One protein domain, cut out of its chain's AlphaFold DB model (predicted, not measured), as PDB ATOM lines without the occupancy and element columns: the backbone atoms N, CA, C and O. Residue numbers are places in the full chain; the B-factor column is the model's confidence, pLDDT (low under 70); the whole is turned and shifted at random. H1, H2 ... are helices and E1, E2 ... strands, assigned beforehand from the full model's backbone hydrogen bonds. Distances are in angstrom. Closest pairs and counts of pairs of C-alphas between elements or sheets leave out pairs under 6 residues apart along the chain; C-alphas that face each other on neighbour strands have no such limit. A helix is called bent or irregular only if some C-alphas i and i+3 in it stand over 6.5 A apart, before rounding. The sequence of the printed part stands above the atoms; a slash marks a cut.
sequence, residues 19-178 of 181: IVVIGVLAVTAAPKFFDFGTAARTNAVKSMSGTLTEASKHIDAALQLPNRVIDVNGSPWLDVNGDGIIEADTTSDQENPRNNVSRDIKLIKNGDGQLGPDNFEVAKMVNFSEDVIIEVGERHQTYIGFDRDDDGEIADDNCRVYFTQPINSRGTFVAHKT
ATOM      1  N   ILE A  19     -18.202  -4.921 -61.472       96.38
ATOM      2  CA  ILE A  19     -18.413  -3.493 -61.164       96.38
ATOM      3  C   ILE A  19     -19.727  -2.963 -61.751       96.38
ATOM      4  O   ILE A  19     -20.388  -2.152 -61.107       96.38
ATOM      5  N   VAL A  20     -20.146  -3.445 -62.928       96.94
ATOM      6  CA  VAL A  20     -21.429  -3.061 -63.539       96.94
ATOM      7  C   VAL A  20     -22.594  -3.579 -62.701       96.94
ATOM      8  O   VAL A  20     -23.517  -2.823 -62.404       96.94
ATOM      9  N   VAL A  21     -22.539  -4.843 -62.270       97.00
ATOM     10  CA  VAL A  21     -23.575  -5.433 -61.412       97.00
ATOM     11  C   VAL A  21     -23.660  -4.687 -60.077       97.00
ATOM     12  O   VAL A  21     -24.758  -4.297 -59.680       97.00
ATOM     13  N   ILE A  22     -22.526  -4.413 -59.418       96.88
ATOM     14  CA  ILE A  22     -22.500  -3.627 -58.172       96.88
ATOM     15  C   ILE A  22     -23.039  -2.210 -58.411       96.88
ATOM     16  O   ILE A  22     -23.811  -1.714 -57.595       96.88
ATOM     17  N   GLY A  23     -22.707  -1.579 -59.541       97.12
ATOM     18  CA  GLY A  23     -23.205  -0.249 -59.899       97.12
ATOM     19  C   GLY A  23     -24.731  -0.193 -60.025       97.12
ATOM     20  O   GLY A  23     -25.362   0.697 -59.457       97.12
ATOM     21  N   VAL A  24     -25.345  -1.168 -60.704       96.88
ATOM     22  CA  VAL A  24     -26.813  -1.242 -60.849       96.88
ATOM     23  C   VAL A  24     -27.496  -1.499 -59.503       96.88
ATOM     24  O   VAL A  24     -28.503  -0.858 -59.183       96.88
ATOM     25  N   LEU A  25     -26.943  -2.403 -58.688       96.62
ATOM     26  CA  LEU A  25     -27.467  -2.682 -57.348       96.62
ATOM     27  C   LEU A  25     -27.361  -1.457 -56.430       96.62
ATOM     28  O   LEU A  25     -28.303  -1.160 -55.703       96.62
ATOM     29  N   ALA A  26     -26.262  -0.703 -56.503       94.06
ATOM     30  CA  ALA A  26     -26.074   0.500 -55.699       94.06
ATOM     31  C   ALA A  26     -27.088   1.598 -56.059       94.06
ATOM     32  O   ALA A  26     -27.742   2.140 -55.170       94.06
ATOM     33  N   VAL A  27     -27.276   1.884 -57.354       95.19
ATOM     34  CA  VAL A  27     -28.220   2.922 -57.818       95.19
ATOM     35  C   VAL A  27     -29.666   2.586 -57.444       95.19
ATOM     36  O   VAL A  27     -30.438   3.480 -57.104       95.19
ATOM     37  N   THR A  28     -30.043   1.306 -57.474       93.38
ATOM     38  CA  THR A  28     -31.407   0.875 -57.121       93.38
ATOM     39  C   THR A  28     -31.644   0.795 -55.609       93.38
ATOM     40  O   THR A  28     -32.753   1.082 -55.159       93.38
ATOM     41  N   ALA A  29     -30.625   0.452 -54.814       92.25
ATOM     42  CA  ALA A  29     -30.735   0.339 -53.359       92.25
ATOM     43  C   ALA A  29     -30.601   1.682 -52.618       92.25
ATOM     44  O   ALA A  29     -31.246   1.866 -51.584       92.25
ATOM     45  N   ALA A  30     -29.807   2.629 -53.133       89.56
ATOM     46  CA  ALA A  30     -29.494   3.877 -52.432       89.56
ATOM     47  C   ALA A  30     -30.731   4.708 -52.025       89.56
ATOM     48  O   ALA A  30     -30.807   5.080 -50.854       89.56
ATOM     49  N   PRO A  31     -31.745   4.947 -52.886       87.31
ATOM     50  CA  PRO A  31     -32.923   5.728 -52.491       87.31
ATOM     51  C   PRO A  31     -33.694   5.087 -51.330       87.31
ATOM     52  O   PRO A  31     -34.106   5.767 -50.397       87.31
ATOM     53  N   LYS A  32     -33.829   3.754 -51.347       87.88
ATOM     54  CA  LYS A  32     -34.522   3.003 -50.292       87.88
ATOM     55  C   LYS A  32     -33.776   3.032 -48.966       87.88
ATOM     56  O   LYS A  32     -34.410   3.058 -47.918       87.88
ATOM     57  N   PHE A  33     -32.447   3.031 -49.012       86.50
ATOM     58  CA  PHE A  33     -31.630   3.121 -47.811       86.50
ATOM     59  C   PHE A  33     -31.856   4.443 -47.058       86.50
ATOM     60  O   PHE A  33     -32.002   4.422 -45.837       86.50
ATOM     61  N   PHE A  34     -31.975   5.571 -47.770       84.50
ATOM     62  CA  PHE A  34     -32.281   6.869 -47.152       84.50
ATOM     63  C   PHE A  34     -33.679   6.909 -46.515       84.50
ATOM     64  O   PHE A  34     -33.809   7.349 -45.371       84.50
ATOM     65  N   ASP A  35     -34.698   6.371 -47.200       86.56
ATOM     66  CA  ASP A  35     -36.072   6.300 -46.677       86.56
ATOM     67  C   ASP A  35     -36.145   5.539 -45.338       86.56
ATOM     68  O   ASP A  35     -36.888   5.926 -44.431       86.56
ATOM     69  N   PHE A  36     -35.362   4.463 -45.182       90.06
ATOM     70  CA  PHE A  36     -35.349   3.676 -43.945       90.06
ATOM     71  C   PHE A  36     -34.804   4.454 -42.748       90.06
ATOM     72  O   PHE A  36     -35.353   4.317 -41.656       90.06
ATOM     73  N   GLY A  37     -33.776   5.287 -42.935       89.75
ATOM     74  CA  GLY A  37     -33.220   6.110 -41.855       89.75
ATOM     75  C   GLY A  37     -34.239   7.116 -41.313       89.75
ATOM     76  O   GLY A  37     -34.469   7.189 -40.105       89.75
ATOM     77  N   THR A  38     -34.914   7.837 -42.211       91.25
ATOM     78  CA  THR A  38     -35.967   8.802 -41.848       91.25
ATOM     79  C   THR A  38     -37.179   8.123 -41.208       91.25
ATOM     80  O   THR A  38     -37.667   8.574 -40.165       91.25
ATOM     81  N   ALA A  39     -37.639   6.994 -41.756       93.06
ATOM     82  CA  ALA A  39     -38.743   6.236 -41.166       93.06
ATOM     83  C   ALA A  39     -38.389   5.679 -39.774       93.06
ATOM     84  O   ALA A  39     -39.225   5.711 -38.868       93.06
ATOM     85  N   ALA A  40     -37.154   5.203 -39.583       93.56
ATOM     86  CA  ALA A  40     -36.675   4.708 -38.295       93.56
ATOM     87  C   ALA A  40     -36.680   5.813 -37.231       93.56
ATOM     88  O   ALA A  40     -37.283   5.622 -36.174       93.56
ATOM     89  N   ARG A  41     -36.107   6.988 -37.532       93.38
ATOM     90  CA  ARG A  41     -36.119   8.152 -36.624       93.38
ATOM     91  C   ARG A  41     -37.535   8.620 -36.303       93.38
ATOM     92  O   ARG A  41     -37.877   8.793 -35.138       93.38
ATOM     93  N   THR A  42     -38.391   8.732 -37.320       95.62
ATOM     94  CA  THR A  42     -39.806   9.105 -37.149       95.62
ATOM     95  C   THR A  42     -40.527   8.156 -36.188       95.62
ATOM     96  O   THR A  42     -41.254   8.594 -35.292       95.62
ATOM     97  N   ASN A  43     -40.331   6.847 -36.357       95.69
ATOM     98  CA  ASN A  43     -40.943   5.840 -35.495       95.69
ATOM     99  C   ASN A  43     -40.342   5.851 -34.085       95.69
ATOM    100  O   ASN A  43     -41.091   5.713 -33.118       95.69
ATOM    101  N   ALA A  44     -39.031   6.069 -33.958       94.94
ATOM    102  CA  ALA A  44     -38.364   6.215 -32.670       94.94
ATOM    103  C   ALA A  44     -38.923   7.416 -31.893       94.94
ATOM    104  O   ALA A  44     -39.342   7.247 -30.753       94.94
ATOM    105  N   VAL A  45     -39.047   8.593 -32.517       96.12
ATOM    106  CA  VAL A  45     -39.639   9.789 -31.886       96.12
ATOM    107  C   VAL A  45     -41.079   9.537 -31.433       96.12
ATOM    108  O   VAL A  45     -41.437   9.849 -30.296       96.12
ATOM    109  N   LYS A  46     -41.908   8.915 -32.278       96.38
ATOM    110  CA  LYS A  46     -43.290   8.560 -31.907       96.38
ATOM    111  C   LYS A  46     -43.337   7.565 -30.746       96.38
ATOM    112  O   LYS A  46     -44.151   7.724 -29.837       96.38
ATOM    113  N   SER A  47     -42.455   6.567 -30.751       95.69
ATOM    114  CA  SER A  47     -42.345   5.573 -29.681       95.69
ATOM    115  C   SER A  47     -41.881   6.201 -28.364       95.69
ATOM    116  O   SER A  47     -42.496   5.951 -27.325       95.69
ATOM    117  N   MET A  48     -40.875   7.078 -28.406       95.62
ATOM    118  CA  MET A  48     -40.411   7.843 -27.245       95.62
ATOM    119  C   MET A  48     -41.528   8.726 -26.687       95.62
ATOM    120  O   MET A  48     -41.775   8.707 -25.485       95.62
ATOM    121  N   SER A  49     -42.269   9.428 -27.551       96.12
ATOM    122  CA  SER A  49     -43.408  10.261 -27.145       96.12
ATOM    123  C   SER A  49     -44.497   9.448 -26.447       96.12
ATOM    124  O   SER A  49     -44.986   9.861 -25.394       96.12
ATOM    125  N   GLY A  50     -44.850   8.278 -26.988       96.38
ATOM    126  CA  GLY A  50     -45.811   7.372 -26.356       96.38
ATOM    127  C   GLY A  50     -45.325   6.860 -25.000       96.38
ATOM    128  O   GLY A  50     -46.072   6.899 -24.026       96.38
ATOM    129  N   THR A  51     -44.055   6.462 -24.919       96.19
ATOM    130  CA  THR A  51     -43.441   5.952 -23.683       96.19
ATOM    131  C   THR A  51     -43.401   7.023 -22.595       96.19
ATOM    132  O   THR A  51     -43.794   6.764 -21.463       96.19
ATOM    133  N   LEU A  52     -43.015   8.252 -22.943       96.06
ATOM    134  CA  LEU A  52     -43.003   9.386 -22.017       96.06
ATOM    135  C   LEU A  52     -44.397   9.797 -21.553       96.06
ATOM    136  O   LEU A  52     -44.590  10.146 -20.387       96.06
ATOM    137  N   THR A  53     -45.377   9.742 -22.455       96.38
ATOM    138  CA  THR A  53     -46.780   9.984 -22.102       96.38
ATOM    139  C   THR A  53     -47.254   8.953 -21.082       96.38
ATOM    140  O   THR A  53     -47.912   9.309 -20.106       96.38
ATOM    141  N   GLU A  54     -46.904   7.683 -21.277       96.56
ATOM    142  CA  GLU A  54     -47.291   6.618 -20.354       96.56
ATOM    143  C   GLU A  54     -46.553   6.716 -19.013       96.56
ATOM    144  O   GLU A  54     -47.181   6.613 -17.961       96.56
ATOM    145  N   ALA A  55     -45.257   7.036 -19.029       95.31
ATOM    146  CA  ALA A  55     -44.491   7.303 -17.815       95.31
ATOM    147  C   ALA A  55     -45.086   8.470 -17.007       95.31
ATOM    148  O   ALA A  55     -45.220   8.376 -15.788       95.31
ATOM    149  N   SER A  56     -45.527   9.538 -17.683       94.50
ATOM    150  CA  SER A  56     -46.203  10.670 -17.031       94.50
ATOM    151  C   SER A  56     -47.502  10.234 -16.347       94.50
ATOM    152  O   SER A  56     -47.743  10.599 -15.202       94.50
ATOM    153  N   LYS A  57     -48.311   9.384 -16.994       94.81
ATOM    154  CA  LYS A  57     -49.535   8.842 -16.377       94.81
ATOM    155  C   LYS A  57     -49.249   7.921 -15.195       94.81
ATOM    156  O   LYS A  57     -50.016   7.917 -14.237       94.81
ATOM    157  N   HIS A  58     -48.182   7.123 -15.257       94.44
ATOM    158  CA  HIS A  58     -47.767   6.293 -14.125       94.44
ATOM    159  C   HIS A  58     -47.401   7.158 -12.917       94.44
ATOM    160  O   HIS A  58     -47.791   6.834 -11.796       94.44
ATOM    161  N   ILE A  59     -46.718   8.279 -13.151       94.31
ATOM    162  CA  ILE A  59     -46.429   9.268 -12.111       94.31
ATOM    163  C   ILE A  59     -47.727   9.884 -11.587       94.31
ATOM    164  O   ILE A  59     -47.958   9.852 -10.384       94.31
ATOM    165  N   ASP A  60     -48.622  10.344 -12.461       93.69
ATOM    166  CA  ASP A  60     -49.922  10.899 -12.054       93.69
ATOM    167  C   ASP A  60     -50.756   9.909 -11.225       93.69
ATOM    168  O   ASP A  60     -51.470  10.302 -10.298       93.69
ATOM    169  N   ALA A  61     -50.671   8.614 -11.534       93.94
ATOM    170  CA  ALA A  61     -51.299   7.560 -10.747       93.94
ATOM    171  C   ALA A  61     -50.610   7.377  -9.384       93.94
ATOM    172  O   ALA A  61     -51.291   7.250  -8.366       93.94
ATOM    173  N   ALA A  62     -49.276   7.408  -9.340       93.81
ATOM    174  CA  ALA A  62     -48.512   7.310  -8.099       93.81
ATOM    175  C   ALA A  62     -48.777   8.494  -7.153       93.81
ATOM    176  O   ALA A  62     -48.869   8.299  -5.943       93.81
ATOM    177  N   LEU A  63     -48.993   9.697  -7.692       93.88
ATOM    178  CA  LEU A  63     -49.335  10.899  -6.921       93.88
ATOM    179  C   LEU A  63     -50.701  10.814  -6.221       93.88
ATOM    180  O   LEU A  63     -50.940  11.533  -5.254       93.88
ATOM    181  N   GLN A  64     -51.597   9.941  -6.688       92.69
ATOM    182  CA  GLN A  64     -52.897   9.702  -6.046       92.69
ATOM    183  C   GLN A  64     -52.805   8.716  -4.876       92.69
ATOM    184  O   GLN A  64     -53.762   8.575  -4.110       92.69
ATOM    185  N   LEU A  65     -51.677   8.018  -4.728       93.06
ATOM    186  CA  LEU A  65     -51.467   7.089  -3.628       93.06
ATOM    187  C   LEU A  65     -51.094   7.849  -2.344       93.06
ATOM    188  O   LEU A  65     -50.342   8.828  -2.384       93.06
ATOM    189  N   PRO A  66     -51.581   7.395  -1.177       91.00
ATOM    190  CA  PRO A  66     -51.239   8.024   0.089       91.00
ATOM    191  C   PRO A  66     -49.745   7.864   0.391       91.00
ATOM    192  O   PRO A  66     -49.154   6.822   0.115       91.00
ATOM    193  N   ASN A  67     -49.163   8.887   1.021       90.31
ATOM    194  CA  ASN A  67     -47.789   8.880   1.529       90.31
ATOM    195  C   ASN A  67     -46.696   8.643   0.465       90.31
ATOM    196  O   ASN A  67     -45.618   8.170   0.801       90.31
ATOM    197  N   ARG A  68     -46.976   8.958  -0.807       94.81
ATOM    198  CA  ARG A  68     -45.982   8.934  -1.895       94.81
ATOM    199  C   ARG A  68     -45.305  10.270  -2.151       94.81
ATOM    200  O   ARG A  68     -44.262  10.301  -2.786       94.81
ATOM    201  N   VAL A  69     -45.892  11.366  -1.681       95.44
ATOM    202  CA  VAL A  69     -45.316  12.702  -1.837       95.44
ATOM    203  C   VAL A  69     -44.719  13.145  -0.512       95.44
ATOM    204  O   VAL A  69     -45.434  13.215   0.490       95.44
ATOM    205  N   ILE A  70     -43.427  13.458  -0.522       93.94
ATOM    206  CA  ILE A  70     -42.680  13.949   0.638       93.94
ATOM    207  C   ILE A  70     -42.163  15.346   0.307       93.94
ATOM    208  O   ILE A  70     -41.549  15.564  -0.736       93.94
ATOM    209  N   ASP A  71     -42.432  16.309   1.184       92.50
ATOM    210  CA  ASP A  71     -41.871  17.653   1.062       92.50
ATOM    211  C   ASP A  71     -40.474  17.688   1.687       92.50
ATOM    212  O   ASP A  71     -40.289  17.331   2.853       92.50
ATOM    213  N   VAL A  72     -39.492  18.120   0.899       90.19
ATOM    214  CA  VAL A  72     -38.114  18.333   1.336       90.19
ATOM    215  C   VAL A  72     -37.768  19.792   1.075       90.19
ATOM    216  O   VAL A  72     -37.618  20.213  -0.071       90.19
ATOM    217  N   ASN A  73     -37.630  20.580   2.144       89.75
ATOM    218  CA  ASN A  73     -37.276  22.004   2.082       89.75
ATOM    219  C   ASN A  73     -38.187  22.841   1.154       89.75
ATOM    220  O   ASN A  73     -37.710  23.738   0.459       89.75
ATOM    221  N   GLY A  74     -39.494  22.557   1.125       88.44
ATOM    222  CA  GLY A  74     -40.471  23.260   0.286       88.44
ATOM    223  C   GLY A  74     -40.515  22.787  -1.169       88.44
ATOM    224  O   GLY A  74     -41.210  23.396  -1.984       88.44
ATOM    225  N   SER A  75     -39.769  21.733  -1.510       90.06
ATOM    226  CA  SER A  75     -39.866  21.045  -2.797       90.06
ATOM    227  C   SER A  75     -40.584  19.710  -2.599       90.06
ATOM    228  O   SER A  75     -40.118  18.902  -1.794       90.06
ATOM    229  N   PRO A  76     -41.695  19.442  -3.303       93.75
ATOM    230  CA  PRO A  76     -42.336  18.138  -3.263       93.75
ATOM    231  C   PRO A  76     -41.531  17.116  -4.078       93.75
ATOM    232  O   PRO A  76     -41.083  17.408  -5.185       93.75
ATOM    233  N   TRP A  77     -41.392  15.904  -3.549       94.06
ATOM    234  CA  TRP A  77     -40.750  14.766  -4.208       94.06
ATOM    235  C   TRP A  77     -41.695  13.573  -4.229       94.06
ATOM    236  O   TRP A  77     -42.436  13.350  -3.270       94.06
ATOM    237  N   LEU A  78     -41.668  12.813  -5.319       95.00
ATOM    238  CA  LEU A  78     -42.323  11.518  -5.420       95.00
ATOM    239  C   LEU A  78     -41.350  10.428  -4.969       95.00
ATOM    240  O   LEU A  78     -40.357  10.182  -5.651       95.00
ATOM    241  N   ASP A  79     -41.695   9.759  -3.873       94.69
ATOM    242  CA  ASP A  79     -41.070   8.518  -3.416       94.69
ATOM    243  C   ASP A  79     -41.517   7.360  -4.327       94.69
ATOM    244  O   ASP A  79     -42.599   6.762  -4.175       94.69
ATOM    245  N   VAL A  80     -40.688   7.082  -5.333       91.31
ATOM    246  CA  VAL A  80     -41.004   6.111  -6.387       91.31
ATOM    247  C   VAL A  80     -40.958   4.690  -5.826       91.31
ATOM    248  O   VAL A  80     -41.805   3.855  -6.164       91.31
ATOM    249  N   ASN A  81     -39.999   4.403  -4.944       90.81
ATOM    250  CA  ASN A  81     -39.762   3.052  -4.430       90.81
ATOM    251  C   ASN A  81     -40.639   2.718  -3.197       90.81
ATOM    252  O   ASN A  81     -40.946   1.548  -2.962       90.81
ATOM    253  N   GLY A  82     -41.163   3.729  -2.502       92.50
ATOM    254  CA  GLY A  82     -42.046   3.599  -1.344       92.50
ATOM    255  C   GLY A  82     -41.333   3.268  -0.038       92.50
ATOM    256  O   GLY A  82     -41.976   2.703   0.853       92.50
ATOM    257  N   ASP A  83     -40.033   3.531   0.067       92.25
ATOM    258  CA  ASP A  83     -39.247   3.264   1.275       92.25
ATOM    259  C   ASP A  83     -39.320   4.400   2.313       92.25
ATOM    260  O   ASP A  83     -38.877   4.224   3.454       92.25
ATOM    261  N   GLY A  84     -39.953   5.523   1.960       91.38
ATOM    262  CA  GLY A  84     -40.142   6.681   2.826       91.38
ATOM    263  C   GLY A  84     -38.906   7.570   2.971       91.38
ATOM    264  O   GLY A  84     -38.899   8.439   3.849       91.38
ATOM    265  N   ILE A  85     -37.868   7.365   2.158       90.25
ATOM    266  CA  ILE A  85     -36.629   8.145   2.156       90.25
ATOM    267  C   ILE A  85     -36.478   8.801   0.786       90.25
ATOM    268  O   ILE A  85     -36.421   8.123  -0.224       90.25
ATOM    269  N   ILE A  86     -36.349  10.131   0.762       91.44
ATOM    270  CA  ILE A  86     -36.067  10.846  -0.484       91.44
ATOM    271  C   ILE A  86     -34.575  10.805  -0.798       91.44
ATOM    272  O   ILE A  86     -33.750  11.381  -0.080       91.44
ATOM    273  N   GLU A  87     -34.249  10.169  -1.917       87.56
ATOM    274  CA  GLU A  87     -32.941  10.214  -2.555       87.56
ATOM    275  C   GLU A  87     -32.867  11.459  -3.452       87.56
ATOM    276  O   GLU A  87     -33.296  11.448  -4.607       87.56
ATOM    277  N   ALA A  88     -32.323  12.551  -2.915       77.75
ATOM    278  CA  ALA A  88     -31.988  13.738  -3.697       77.75
ATOM    279  C   ALA A  88     -30.540  13.649  -4.197       77.75
ATOM    280  O   ALA A  88     -29.639  13.300  -3.427       77.75
ATOM    281  N   ASP A  89     -30.303  13.987  -5.466       71.50
ATOM    282  CA  ASP A  89     -28.938  14.143  -5.966       71.50
ATOM    283  C   ASP A  89     -28.264  15.340  -5.268       71.50
ATOM    284  O   ASP A  89     -28.874  16.383  -5.021       71.50
ATOM    285  N   THR A  90     -27.000  15.161  -4.885       60.50
ATOM    286  CA  THR A  90     -26.183  16.186  -4.208       60.50
ATOM    287  C   THR A  90     -25.279  16.939  -5.180       60.50
ATOM    288  O   THR A  90     -24.710  17.972  -4.821       60.50
ATOM    289  N   THR A  91     -25.159  16.445  -6.412       57.66
ATOM    290  CA  THR A  91     -24.540  17.158  -7.523       57.66
ATOM    291  C   THR A  91     -25.642  17.894  -8.272       57.66
ATOM    292  O   THR A  91     -26.685  17.319  -8.552       57.66
ATOM    293  N   SER A  92     -25.476  19.193  -8.535       54.38
ATOM    294  CA  SER A  92     -26.448  19.957  -9.323       54.38
ATOM    295  C   SER A  92     -26.392  19.494 -10.782       54.38
ATOM    296  O   SER A  92     -25.746  20.101 -11.629       54.38
ATOM    297  N   ASP A  93     -27.063  18.390 -11.058       58.91
ATOM    298  CA  ASP A  93     -27.299  17.741 -12.351       58.91
ATOM    299  C   ASP A  93     -28.142  18.568 -13.341       58.91
ATOM    300  O   ASP A  93     -28.477  18.097 -14.429       58.91
ATOM    301  N   GLN A  94     -28.412  19.836 -13.018       62.09
ATOM    302  CA  GLN A  94     -29.095  20.804 -13.876       62.09
ATOM    303  C   GLN A  94     -28.339  21.119 -15.181       62.09
ATOM    304  O   GLN A  94     -28.833  21.885 -16.000       62.09
ATOM    305  N   GLU A  95     -27.152  20.550 -15.395       65.56
ATOM    306  CA  GLU A  95     -26.424  20.643 -16.666       65.56
ATOM    307  C   GLU A  95     -26.643  19.420 -17.573       65.56
ATOM    308  O   GLU A  95     -26.593  19.555 -18.792       65.56
ATOM    309  N   ASN A  96     -26.910  18.230 -17.015       76.38
ATOM    310  CA  ASN A  96     -27.147  17.018 -17.802       76.38
ATOM    311  C   ASN A  96     -28.160  16.090 -17.109       76.38
ATOM    312  O   ASN A  96     -27.781  15.365 -16.184       76.38
ATOM    313  N   PRO A  97     -29.403  16.007 -17.624       78.88
ATOM    314  CA  PRO A  97     -30.440  15.136 -17.075       78.88
ATOM    315  C   PRO A  97     -30.028  13.664 -16.928       78.88
ATOM    316  O   PRO A  97     -30.536  12.976 -16.049       78.88
ATOM    317  N   ARG A  98     -29.097  13.157 -17.753       81.12
ATOM    318  CA  ARG A  98     -28.632  11.758 -17.678       81.12
ATOM    319  C   ARG A  98     -27.735  11.452 -16.485       81.12
ATOM    320  O   ARG A  98     -27.579  10.282 -16.148       81.12
ATOM    321  N   ASN A  99     -27.123  12.467 -15.883       76.50
ATOM    322  CA  ASN A  99     -26.204  12.271 -14.766       76.50
ATOM    323  C   ASN A  99     -26.925  12.180 -13.419       76.50
ATOM    324  O   ASN A  99     -26.273  11.896 -12.419       76.50
ATOM    325  N   ASN A 100     -28.243  12.384 -13.399       75.50
ATOM    326  CA  ASN A 100     -29.034  12.263 -12.190       75.50
ATOM    327  C   ASN A 100     -29.218  10.785 -11.825       75.50
ATOM    328  O   ASN A 100     -29.923  10.035 -12.506       75.50
ATOM    329  N   VAL A 101     -28.564  10.367 -10.743       75.38
ATOM    330  CA  VAL A 101     -28.552   8.964 -10.291       75.38
ATOM    331  C   VAL A 101     -29.598   8.667  -9.220       75.38
ATOM    332  O   VAL A 101     -29.710   7.525  -8.765       75.38
ATOM    333  N   SER A 102     -30.347   9.679  -8.788       84.00
ATOM    334  CA  SER A 102     -31.341   9.525  -7.734       84.00
ATOM    335  C   SER A 102     -32.601   8.834  -8.271       84.00
ATOM    336  O   SER A 102     -32.995   9.043  -9.421       84.00
ATOM    337  N   ARG A 103     -33.225   7.951  -7.476       87.88
ATOM    338  CA  ARG A 103     -34.441   7.238  -7.918       87.88
ATOM    339  C   ARG A 103     -35.693   8.092  -7.843       87.88
ATOM    340  O   ARG A 103     -36.589   7.921  -8.667       87.88
ATOM    341  N   ASP A 104     -35.766   8.956  -6.841       91.75
ATOM    342  CA  ASP A 104     -36.962   9.740  -6.587       91.75
ATOM    343  C   ASP A 104     -37.055  10.923  -7.533       91.75
ATOM    344  O   ASP A 104     -36.053  11.473  -8.000       91.75
ATOM    345  N   ILE A 105     -38.299  11.286  -7.827       92.38
ATOM    346  CA  ILE A 105     -38.608  12.275  -8.849       92.38
ATOM    347  C   ILE A 105     -38.981  13.568  -8.157       92.38
ATOM    348  O   ILE A 105     -39.961  13.635  -7.406       92.38
ATOM    349  N   LYS A 106     -38.229  14.621  -8.449       92.62
ATOM    350  CA  LYS A 106     -38.597  15.961  -8.016       92.62
ATOM    351  C   LYS A 106     -39.861  16.422  -8.744       92.62
ATOM    352  O   LYS A 106     -39.998  16.274  -9.960       92.62
ATOM    353  N   LEU A 107     -40.798  16.991  -7.995       94.12
ATOM    354  CA  LEU A 107     -42.071  17.462  -8.524       94.12
ATOM    355  C   LEU A 107     -42.122  18.989  -8.549       94.12
ATOM    356  O   LEU A 107     -41.596  19.678  -7.673       94.12
ATOM    357  N   ILE A 108     -42.857  19.513  -9.523       93.19
ATOM    358  CA  ILE A 108     -43.293  20.903  -9.571       93.19
ATOM    359  C   ILE A 108     -44.814  20.967  -9.519       93.19
ATOM    360  O   ILE A 108     -45.534  20.082  -9.980       93.19
ATOM    361  N   LYS A 109     -45.296  22.046  -8.905       93.62
ATOM    362  CA  LYS A 109     -46.707  22.358  -8.736       93.62
ATOM    363  C   LYS A 109     -47.088  23.513  -9.658       93.62
ATOM    364  O   LYS A 109     -46.423  24.547  -9.647       93.62
ATOM    365  N   ASN A 110     -48.163  23.359 -10.428       92.50
ATOM    366  CA  ASN A 110     -48.711  24.458 -11.224       92.50
ATOM    367  C   ASN A 110     -49.596  25.404 -10.378       92.50
ATOM    368  O   ASN A 110     -49.764  25.215  -9.171       92.50
ATOM    369  N   GLY A 111     -50.176  26.428 -11.009       90.38
ATOM    370  CA  GLY A 111     -51.017  27.430 -10.343       90.38
ATOM    371  C   GLY A 111     -52.314  26.870  -9.748       90.38
ATOM    372  O   GLY A 111     -52.769  27.363  -8.719       90.38
ATOM    373  N   ASP A 112     -52.856  25.801 -10.334       92.44
ATOM    374  CA  ASP A 112     -54.054  25.104  -9.833       92.44
ATOM    375  C   ASP A 112     -53.719  24.054  -8.763       92.44
ATOM    376  O   ASP A 112     -54.591  23.434  -8.154       92.44
ATOM    377  N   GLY A 113     -52.429  23.851  -8.519       91.00
ATOM    378  CA  GLY A 113     -51.912  22.935  -7.532       91.00
ATOM    379  C   GLY A 113     -51.732  21.492  -7.985       91.00
ATOM    380  O   GLY A 113     -51.437  20.644  -7.143       91.00
ATOM    381  N   GLN A 114     -51.855  21.222  -9.283       92.81
ATOM    382  CA  GLN A 114     -51.509  19.935  -9.870       92.81
ATOM    383  C   GLN A 114     -49.990  19.733  -9.817       92.81
ATOM    384  O   GLN A 114     -49.223  20.600 -10.243       92.81
ATOM    385  N   LEU A 115     -49.582  18.583  -9.285       95.19
ATOM    386  CA  LEU A 115     -48.196  18.132  -9.255       95.19
ATOM    387  C   LEU A 115     -47.845  17.386 -10.545       95.19
ATOM    388  O   LEU A 115     -48.707  16.773 -11.170       95.19
ATOM    389  N   GLY A 116     -46.571  17.415 -10.903       94.88
ATOM    390  CA  GLY A 116     -45.998  16.625 -11.985       94.88
ATOM    391  C   GLY A 116     -44.476  16.736 -11.981       94.88
ATOM    392  O   GLY A 116     -43.938  17.526 -11.202       94.88
ATOM    393  N   PRO A 117     -43.772  15.945 -12.802       93.81
ATOM    394  CA  PRO A 117     -42.313  15.922 -12.799       93.81
ATOM    395  C   PRO A 117     -41.721  17.271 -13.204       93.81
ATOM    396  O   PRO A 117     -42.235  17.929 -14.113       93.81
ATOM    397  N   ASP A 118     -40.628  17.650 -12.544       91.06
ATOM    398  CA  ASP A 118     -39.739  18.722 -13.000       91.06
ATOM    399  C   ASP A 118     -39.142  18.329 -14.370       91.06
ATOM    400  O   ASP A 118     -38.884  17.154 -14.649       91.06
ATOM    401  N   ASN A 119     -38.947  19.293 -15.268       89.88
ATOM    402  CA  ASN A 119     -38.475  19.024 -16.624       89.88
ATOM    403  C   ASN A 119     -37.044  18.447 -16.659       89.88
ATOM    404  O   ASN A 119     -36.696  17.742 -17.611       89.88
ATOM    405  N   PHE A 120     -36.250  18.664 -15.610       89.06
ATOM    406  CA  PHE A 120     -34.931  18.042 -15.436       89.06
ATOM    407  C   PHE A 120     -34.983  16.544 -15.085       89.06
ATOM    408  O   PHE A 120     -34.006  15.829 -15.290       89.06
ATOM    409  N   GLU A 121     -36.129  16.035 -14.634       89.56
ATOM    410  CA  GLU A 121     -36.277  14.653 -14.151       89.56
ATOM    411  C   GLU A 121     -36.658  13.669 -15.269       89.56
ATOM    412  O   GLU A 121     -36.782  12.465 -15.045       89.56
ATOM    413  N   VAL A 122     -36.845  14.160 -16.500       89.75
ATOM    414  CA  VAL A 122     -37.373  13.358 -17.614       89.75
ATOM    415  C   VAL A 122     -36.504  12.139 -17.946       89.75
ATOM    416  O   VAL A 122     -37.030  11.096 -18.334       89.75
ATOM    417  N   ALA A 123     -35.189  12.238 -17.742       89.50
ATOM    418  CA  ALA A 123     -34.239  11.148 -17.963       89.50
ATOM    419  C   ALA A 123     -34.415   9.975 -16.983       89.50
ATOM    420  O   ALA A 123     -34.040   8.853 -17.313       89.50
ATOM    421  N   LYS A 124     -35.035  10.196 -15.816       89.06
ATOM    422  CA  LYS A 124     -35.372   9.126 -14.860       89.06
ATOM    423  C   LYS A 124     -36.649   8.385 -15.221       89.06
ATOM    424  O   LYS A 124     -36.856   7.251 -14.800       89.06
ATOM    425  N   MET A 125     -37.534   9.039 -15.969       90.06
ATOM    426  CA  MET A 125     -38.861   8.506 -16.272       90.06
ATOM    427  C   MET A 125     -38.800   7.347 -17.269       90.06
ATOM    428  O   MET A 125     -39.643   6.450 -17.236       90.06
ATOM    429  N   VAL A 126     -37.834   7.392 -18.191       89.94
ATOM    430  CA  VAL A 126     -37.699   6.449 -19.304       89.94
ATOM    431  C   VAL A 126     -36.221   6.211 -19.595       89.94
ATOM    432  O   VAL A 126     -35.419   7.137 -19.556       89.94
ATOM    433  N   ASN A 127     -35.867   4.975 -19.950       88.56
ATOM    434  CA  ASN A 127     -34.524   4.651 -20.418       88.56
ATOM    435  C   ASN A 127     -34.350   5.049 -21.896       88.56
ATOM    436  O   ASN A 127     -34.979   4.453 -22.776       88.56
ATOM    437  N   PHE A 128     -33.506   6.043 -22.169       87.38
ATOM    438  CA  PHE A 128     -33.229   6.536 -23.521       87.38
ATOM    439  C   PHE A 128     -31.962   5.909 -24.110       87.38
ATOM    440  O   PHE A 128     -30.998   5.668 -23.391       87.38
ATOM    441  N   SER A 129     -31.939   5.707 -25.433       87.56
ATOM    442  CA  SER A 129     -30.711   5.317 -26.149       87.56
ATOM    443  C   SER A 129     -29.638   6.398 -26.020       87.56
ATOM    444  O   SER A 129     -29.980   7.578 -25.957       87.56
ATOM    445  N   GLU A 130     -28.359   6.021 -26.031       83.88
ATOM    446  CA  GLU A 130     -27.227   6.963 -25.999       83.88
ATOM    447  C   GLU A 130     -27.215   7.900 -27.216       83.88
ATOM    448  O   GLU A 130     -26.856   9.065 -27.080       83.88
ATOM    449  N   ASP A 131     -27.715   7.431 -28.364       84.31
ATOM    450  CA  ASP A 131     -27.799   8.203 -29.617       84.31
ATOM    451  C   ASP A 131     -28.841   9.336 -29.588       84.31
ATOM    452  O   ASP A 131     -28.931  10.132 -30.520       84.31
ATOM    453  N   VAL A 132     -29.699   9.375 -28.564       90.69
ATOM    454  CA  VAL A 132     -30.726  10.414 -28.405       90.69
ATOM    455  C   VAL A 132     -30.150  11.527 -27.548       90.69
ATOM    456  O   VAL A 132     -29.607  11.253 -26.484       90.69
ATOM    457  N   ILE A 133     -30.312  12.783 -27.935       91.00
ATOM    458  CA  ILE A 133     -29.903  13.927 -27.115       91.00
ATOM    459  C   ILE A 133     -31.076  14.355 -26.231       91.00
ATOM    460  O   ILE A 133     -32.235  14.296 -26.646       91.00
ATOM    461  N   ILE A 134     -30.770  14.751 -24.993       90.50
ATOM    462  CA  ILE A 134     -31.720  15.358 -24.060       90.50
ATOM    463  C   ILE A 134     -31.230  16.775 -23.789       90.50
ATOM    464  O   ILE A 134     -30.193  16.961 -23.158       90.50
ATOM    465  N   GLU A 135     -31.982  17.756 -24.261       89.75
ATOM    466  CA  GLU A 135     -31.656  19.172 -24.160       89.75
ATOM    467  C   GLU A 135     -32.722  19.864 -23.311       89.75
ATOM    468  O   GLU A 135     -33.917  19.819 -23.623       89.75
ATOM    469  N   VAL A 136     -32.311  20.488 -22.208       86.81
ATOM    470  CA  VAL A 136     -33.242  21.212 -21.341       86.81
ATOM    471  C   VAL A 136     -33.402  22.642 -21.845       86.81
ATOM    472  O   VAL A 136     -32.452  23.415 -21.848       86.81
ATOM    473  N   GLY A 137     -34.617  22.998 -22.259       80.25
ATOM    474  CA  GLY A 137     -34.937  24.325 -22.775       80.25
ATOM    475  C   GLY A 137     -35.264  25.346 -21.679       80.25
ATOM    476  O   GLY A 137     -35.593  25.014 -20.542       80.25
ATOM    477  N   GLU A 138     -35.273  26.628 -22.049       73.38
ATOM    478  CA  GLU A 138     -35.401  27.756 -21.106       73.38
ATOM    479  C   GLU A 138     -36.782  27.914 -20.434       73.38
ATOM    480  O   GLU A 138     -36.932  28.667 -19.472       73.38
ATOM    481  N   ARG A 139     -37.837  27.268 -20.953       70.25
ATOM    482  CA  ARG A 139     -39.237  27.554 -20.576       70.25
ATOM    483  C   ARG A 139     -39.999  26.325 -20.111       70.25
ATOM    484  O   ARG A 139     -41.063  26.032 -20.657       70.25
ATOM    485  N   HIS A 140     -39.494  25.637 -19.087       85.88
ATOM    486  CA  HIS A 140     -40.201  24.498 -18.478       85.88
ATOM    487  C   HIS A 140     -40.348  23.305 -19.441       85.88
ATOM    488  O   HIS A 140     -41.274  22.500 -19.321       85.88
ATOM    489  N   GLN A 141     -39.472  23.230 -20.443       90.19
ATOM    490  CA  GLN A 141     -39.517  22.225 -21.493       90.19
ATOM    491  C   GLN A 141     -38.197  21.484 -21.573       90.19
ATOM    492  O   GLN A 141     -37.140  22.077 -21.388       90.19
ATOM    493  N   THR A 142     -38.277  20.206 -21.913       92.31
ATOM    494  CA  THR A 142     -37.115  19.387 -22.242       92.31
ATOM    495  C   THR A 142     -37.356  18.721 -23.584       92.31
ATOM    496  O   THR A 142     -38.432  18.167 -23.841       92.31
ATOM    497  N   TYR A 143     -36.365  18.819 -24.455       93.50
ATOM    498  CA  TYR A 143     -36.356  18.255 -25.788       93.50
ATOM    499  C   TYR A 143     -35.582  16.947 -25.767       93.50
ATOM    500  O   TYR A 143     -34.525  16.856 -25.153       93.50
ATOM    501  N   ILE A 144     -36.137  15.918 -26.400       94.19
ATOM    502  CA  ILE A 144     -35.536  14.586 -26.473       94.19
ATOM    503  C   ILE A 144     -35.611  14.130 -27.924       94.19
ATOM    504  O   ILE A 144     -36.711  13.909 -28.441       94.19
ATOM    505  N   GLY A 145     -34.482  14.026 -28.614       94.38
ATOM    506  CA  GLY A 145     -34.503  13.859 -30.064       94.38
ATOM    507  C   GLY A 145     -33.166  13.518 -30.694       94.38
ATOM    508  O   GLY A 145     -32.217  13.145 -30.011       94.38
ATOM    509  N   PHE A 146     -33.145  13.611 -32.018       93.06
ATOM    510  CA  PHE A 146     -31.959  13.388 -32.834       93.06
ATOM    511  C   PHE A 146     -31.469  14.720 -33.380       93.06
ATOM    512  O   PHE A 146     -32.275  15.442 -33.966       93.06
ATOM    513  N   ASP A 147     -30.172  14.957 -33.226       91.75
ATOM    514  CA  ASP A 147     -29.428  16.008 -33.913       91.75
ATOM    515  C   ASP A 147     -29.246  15.601 -35.390       91.75
ATOM    516  O   ASP A 147     -28.900  14.446 -35.693       91.75
ATOM    517  N   ARG A 148     -29.640  16.467 -36.327       91.19
ATOM    518  CA  ARG A 148     -29.677  16.157 -37.767       91.19
ATOM    519  C   ARG A 148     -28.521  16.772 -38.536       91.19
ATOM    520  O   ARG A 148     -28.271  16.269 -39.642       91.19
ATOM    521  N   ASP A 149     -27.859  17.789 -38.001       89.50
ATOM    522  CA  ASP A 149     -26.729  18.470 -38.634       89.50
ATOM    523  C   ASP A 149     -25.433  18.466 -37.799       89.50
ATOM    524  O   ASP A 149     -24.418  19.007 -38.250       89.50
ATOM    525  N   ASP A 150     -25.432  17.707 -36.700       87.75
ATOM    526  CA  ASP A 150     -24.313  17.445 -35.790       87.75
ATOM    527  C   ASP A 150     -23.781  18.724 -35.106       87.75
ATOM    528  O   ASP A 150     -22.577  18.836 -34.828       87.75
ATOM    529  N   ASP A 151     -24.650  19.709 -34.858       88.62
ATOM    530  CA  ASP A 151     -24.291  20.968 -34.196       88.62
ATOM    531  C   ASP A 151     -24.458  20.938 -32.660       88.62
ATOM    532  O   ASP A 151     -23.934  21.808 -31.951       88.62
ATOM    533  N   GLY A 152     -25.070  19.872 -32.135       84.88
ATOM    534  CA  GLY A 152     -25.322  19.642 -30.715       84.88
ATOM    535  C   GLY A 152     -26.618  20.260 -30.185       84.88
ATOM    536  O   GLY A 152     -26.912  20.082 -28.996       84.88
ATOM    537  N   GLU A 153     -27.394  20.946 -31.021       86.25
ATOM    538  CA  GLU A 153     -28.711  21.492 -30.710       86.25
ATOM    539  C   GLU A 153     -29.782  20.621 -31.379       86.25
ATOM    540  O   GLU A 153     -29.712  20.281 -32.548       86.25
ATOM    541  N   ILE A 154     -30.819  20.223 -30.639       89.88
ATOM    542  CA  ILE A 154     -31.956  19.498 -31.248       89.88
ATOM    543  C   ILE A 154     -33.170  20.407 -31.406       89.88
ATOM    544  O   ILE A 154     -34.264  19.972 -31.802       89.88
ATOM    545  N   ALA A 155     -33.038  21.670 -30.999       85.69
ATOM    546  CA  ALA A 155     -34.165  22.561 -30.856       85.69
ATOM    547  C   ALA A 155     -34.748  23.047 -32.191       85.69
ATOM    548  O   ALA A 155     -35.944  23.346 -32.292       85.69
ATOM    549  N   ASP A 156     -33.959  23.084 -33.240       86.62
ATOM    550  CA  ASP A 156     -34.320  23.564 -34.570       86.62
ATOM    551  C   ASP A 156     -34.587  22.424 -35.573       86.62
ATOM    552  O   ASP A 156     -35.391  22.593 -36.497       86.62
ATOM    553  N   ASP A 157     -34.092  21.223 -35.288       86.62
ATOM    554  CA  ASP A 157     -34.175  20.032 -36.141       86.62
ATOM    555  C   ASP A 157     -35.553  19.407 -36.358       86.62
ATOM    556  O   ASP A 157     -35.748  18.577 -37.243       86.62
ATOM    557  N   ASN A 158     -36.554  19.747 -35.544       92.62
ATOM    558  CA  ASN A 158     -37.916  19.191 -35.645       92.62
ATOM    559  C   ASN A 158     -38.005  17.640 -35.674       92.62
ATOM    560  O   ASN A 158     -39.023  17.105 -36.128       92.62
ATOM    561  N   CYS A 159     -37.004  16.922 -35.150       94.81
ATOM    562  CA  CYS A 159     -36.998  15.461 -34.987       94.81
ATOM    563  C   CYS A 159     -36.892  15.068 -33.502       94.81
ATOM    564  O   CYS A 159     -35.892  14.521 -33.035       94.81
ATOM    565  N   ARG A 160     -37.936  15.392 -32.728       94.81
ATOM    566  CA  ARG A 160     -37.875  15.356 -31.258       94.81
ATOM    567  C   ARG A 160     -39.227  15.213 -30.574       94.81
ATOM    568  O   ARG A 160     -40.281  15.551 -31.115       94.81
ATOM    569  N   VAL A 161     -39.171  14.782 -29.326       95.75
ATOM    570  CA  VAL A 161     -40.236  14.858 -28.329       95.75
ATOM    571  C   VAL A 161     -40.007  16.100 -27.470       95.75
ATOM    572  O   VAL A 161     -38.872  16.433 -27.149       95.75
ATOM    573  N   TYR A 162     -41.080  16.787 -27.091       93.38
ATOM    574  CA  TYR A 162     -41.069  17.859 -26.102       93.38
ATOM    575  C   TYR A 162     -41.869  17.427 -24.877       93.38
ATOM    576  O   TYR A 162     -43.074  17.170 -24.950       93.38
ATOM    577  N   PHE A 163     -41.176  17.359 -23.746       95.19
ATOM    578  CA  PHE A 163     -41.754  17.202 -22.421       95.19
ATOM    579  C   PHE A 163     -41.949  18.590 -21.812       95.19
ATOM    580  O   PHE A 163     -41.023  19.392 -21.803       95.19
ATOM    581  N   THR A 164     -43.151  18.897 -21.335       94.31
ATOM    582  CA  THR A 164     -43.469  20.155 -20.648       94.31
ATOM    583  C   THR A 164     -43.942  19.827 -19.242       94.31
ATOM    584  O   THR A 164     -44.934  19.112 -19.079       94.31
ATOM    585  N   GLN A 165     -43.247  20.354 -18.235       93.31
ATOM    586  CA  GLN A 165     -43.670  20.217 -16.839       93.31
ATOM    587  C   GLN A 165     -44.959  21.021 -16.564       93.31
ATOM    588  O   GLN A 165     -45.348  21.866 -17.382       93.31
ATOM    589  N   PRO A 166     -45.634  20.810 -15.420       94.25
ATOM    590  CA  PRO A 166     -46.829  21.571 -15.067       94.25
ATOM    591  C   PRO A 166     -46.573  23.085 -15.022       94.25
ATOM    592  O   PRO A 166     -45.654  23.557 -14.354       94.25
ATOM    593  N   ILE A 167     -47.424  23.860 -15.700       91.81
ATOM    594  CA  ILE A 167     -47.347  25.328 -15.764       91.81
ATOM    595  C   ILE A 167     -48.747  25.945 -15.787       91.81
ATOM    596  O   ILE A 167     -49.648  25.432 -16.450       91.81
ATOM    597  N   ASN A 168     -48.939  27.091 -15.128       90.12
ATOM    598  CA  ASN A 168     -50.232  27.792 -15.072       90.12
ATOM    599  C   ASN A 168     -51.374  26.836 -14.657       90.12
ATOM    600  O   ASN A 168     -51.313  26.266 -13.574       90.12
ATOM    601  N   SER A 169     -52.359  26.617 -15.533       89.94
ATOM    602  CA  SER A 169     -53.477  25.677 -15.348       89.94
ATOM    603  C   SER A 169     -53.337  24.381 -16.159       89.94
ATOM    604  O   SER A 169     -54.314  23.685 -16.431       89.94
ATOM    605  N   ARG A 170     -52.128  24.074 -16.644       87.69
ATOM    606  CA  ARG A 170     -51.826  22.842 -17.385       87.69
ATOM    607  C   ARG A 170     -50.957  21.926 -16.535       87.69
ATOM    608  O   ARG A 170     -50.003  22.384 -15.905       87.69
ATOM    609  N   GLY A 171     -51.300  20.645 -16.517       90.56
ATOM    610  CA  GLY A 171     -50.441  19.592 -15.986       90.56
ATOM    611  C   GLY A 171     -49.292  19.253 -16.932       90.56
ATOM    612  O   GLY A 171     -49.067  19.942 -17.931       90.56
ATOM    613  N   THR A 172     -48.598  18.163 -16.623       93.69
ATOM    614  CA  THR A 172     -47.554  17.591 -17.476       93.69
ATOM    615  C   THR A 172     -48.096  17.290 -18.870       93.69
ATOM    616  O   THR A 172     -49.187  16.735 -19.023       93.69
ATOM    617  N   PHE A 173     -47.334  17.645 -19.899       92.62
ATOM    618  CA  PHE A 173     -47.731  17.437 -21.285       92.62
ATOM    619  C   PHE A 173     -46.555  16.965 -22.135       92.62
ATOM    620  O   PHE A 173     -45.460  17.520 -22.067       92.62
ATOM    621  N   VAL A 174     -46.807  15.961 -22.971       95.56
ATOM    622  CA  VAL A 174     -45.834  15.396 -23.907       95.56
ATOM    623  C   VAL A 174     -46.412  15.479 -25.306       95.56
ATOM    624  O   VAL A 174     -47.538  15.040 -25.541       95.56
ATOM    625  N   ALA A 175     -45.632  15.979 -26.255       94.88
ATOM    626  CA  ALA A 175     -45.918  15.768 -27.667       94.88
ATOM    627  C   ALA A 175     -44.625  15.766 -28.490       94.88
ATOM    628  O   ALA A 175     -43.531  15.745 -27.933       94.88
ATOM    629  N   HIS A 176     -44.733  15.649 -29.811       95.81
ATOM    630  CA  HIS A 176     -43.584  15.406 -30.678       95.81
ATOM    631  C   HIS A 176     -43.668  16.161 -32.002       95.81
ATOM    632  O   HIS A 176     -44.735  16.634 -32.402       95.81
ATOM    633  N   LYS A 177     -42.518  16.271 -32.667       95.69
ATOM    634  CA  LYS A 177     -42.349  16.711 -34.050       95.69
ATOM    635  C   LYS A 177     -41.491  15.695 -34.794       95.69
ATOM    636  O   LYS A 177     -40.499  15.215 -34.251       95.69
ATOM    637  N   THR A 178     -41.890  15.382 -36.020       95.38
ATOM    638  CA  THR A 178     -41.174  14.429 -36.884       95.38
ATOM    639  C   THR A 178     -40.874  14.983 -38.269       95.38
ATOM    640  O   THR A 178     -40.398  14.243 -39.118       95.38
TER     641      THR A 178
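Overview. This is residues 19 to 178 of the 181 residues of an uncharacterized protein of Idiomarinaceae bacterium (UniProt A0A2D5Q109). A long bent helix, H1, makes the longest axis: its residues 19 to 37 stick out as a free arm, and its residues 41 to 56 pack along one face of a four-stranded sheet, E5 to E8. A second, smaller and strongly twisted sheet, E1 to E4, stands by the far end of that helix, and the short helix H2 packs on both sheets, covering part of the same face of E5 to E8 as H1b. The printed part has 160 residues with two named helices and eight named strands, in the order H1 E1 E2 E3 E4 H2 E5 E6 E7 E8; each sheet is antiparallel, with its strands side by side in chain order, and the class is mixed, helices and strands. The whole is loose, with a radius of gyration of the C-alphas of 19.5 A, and spans 71 by 31 by 27 A, the arm adding to the length of a body that spans 45 by 31 by 24 A.

Arrangement. Start at H1, residues 19 to 62, which by its hydrogen bonds was assigned as one helix but is bent: C-alphas 28 and 31 are 6.9 A apart. Its arms, H1a at residues 19 to 28 and H1b at residues 31 to 62, stand at a steep tilt of 43 degrees. Next come E1, residues 69 to 72, and E2, residues 75 to 78, a hairpin with N 70 and O 77 2.9 A apart. E3, residues 105 to 109, forms a hairpin with E2, where N 107 and O 76 are 2.9 A apart, and another with E4, residues 115 to 117, where N 108 and O 116 are 2.8 A apart. These four strands are a meander, each the antiparallel neighbour of the one before. H1b is on this sheet at a height of 13.9 A, and its closest C-alphas to E4 are those of Asp 60 and Gly 116, 6.9 A apart. H2, residues 119 to 125, is irregular, with C-alphas 120 and 123 7.4 A apart; it only just touches H1b, with 3 pairs of C-alphas within 8 A, the closest those of Ala 55 and Met 125 at 6.0 A. Now read the second meander: E5, residues 133 to 136, E6, residues 141 to 145, E7, residues 160 to 164, and E8, residues 173 to 177. Look for N 135 and O 143 at 2.8 A, N 144 and O 161 at 2.9 A, and N 162 and O 175 at 2.8 A. H1b lies over E7 and E8 at a height of 8.2 A and runs along the strands, at 4 degrees to E7 on the local plane; the C-alphas of Ser 49 and Val 161, the closest of H1b and E7, are 5.7 A apart. On the same face H2 lies over E6 at a height of 8.9 A, making two layers, helices on one face of a sheet. The O i to N i+4 pairs are within hydrogen-bond range throughout H1a, in 27 of 28 in H1b and in 0 of 3 in H2, where 2 of 4 O i to N i+3 pairs are.

Along the chain. Find C-alpha 19 at (-18.413, -3.493, -61.164), where H1a begins; it is 14.3 A long. H1b runs 47.1 A to C-alpha 62 at (-48.512, 7.310, -8.099). H2 measures 10.5 A, E6 13.0 A and E8 13.9 A, and E8 ends at C-alpha 177, (-42.349, 16.711, -34.050).

Size, cuts and confidence. The C-alphas farthest apart, those of Val 20 and Asn 73, are 72.0 A apart. The printed part has no cut. The links E2 to E3, residues 79 to 104, and E6 to E7, residues 146 to 159, are long. The mean pLDDT of the printed part is 89.8, and residues 90 to 95 of the model are under 70.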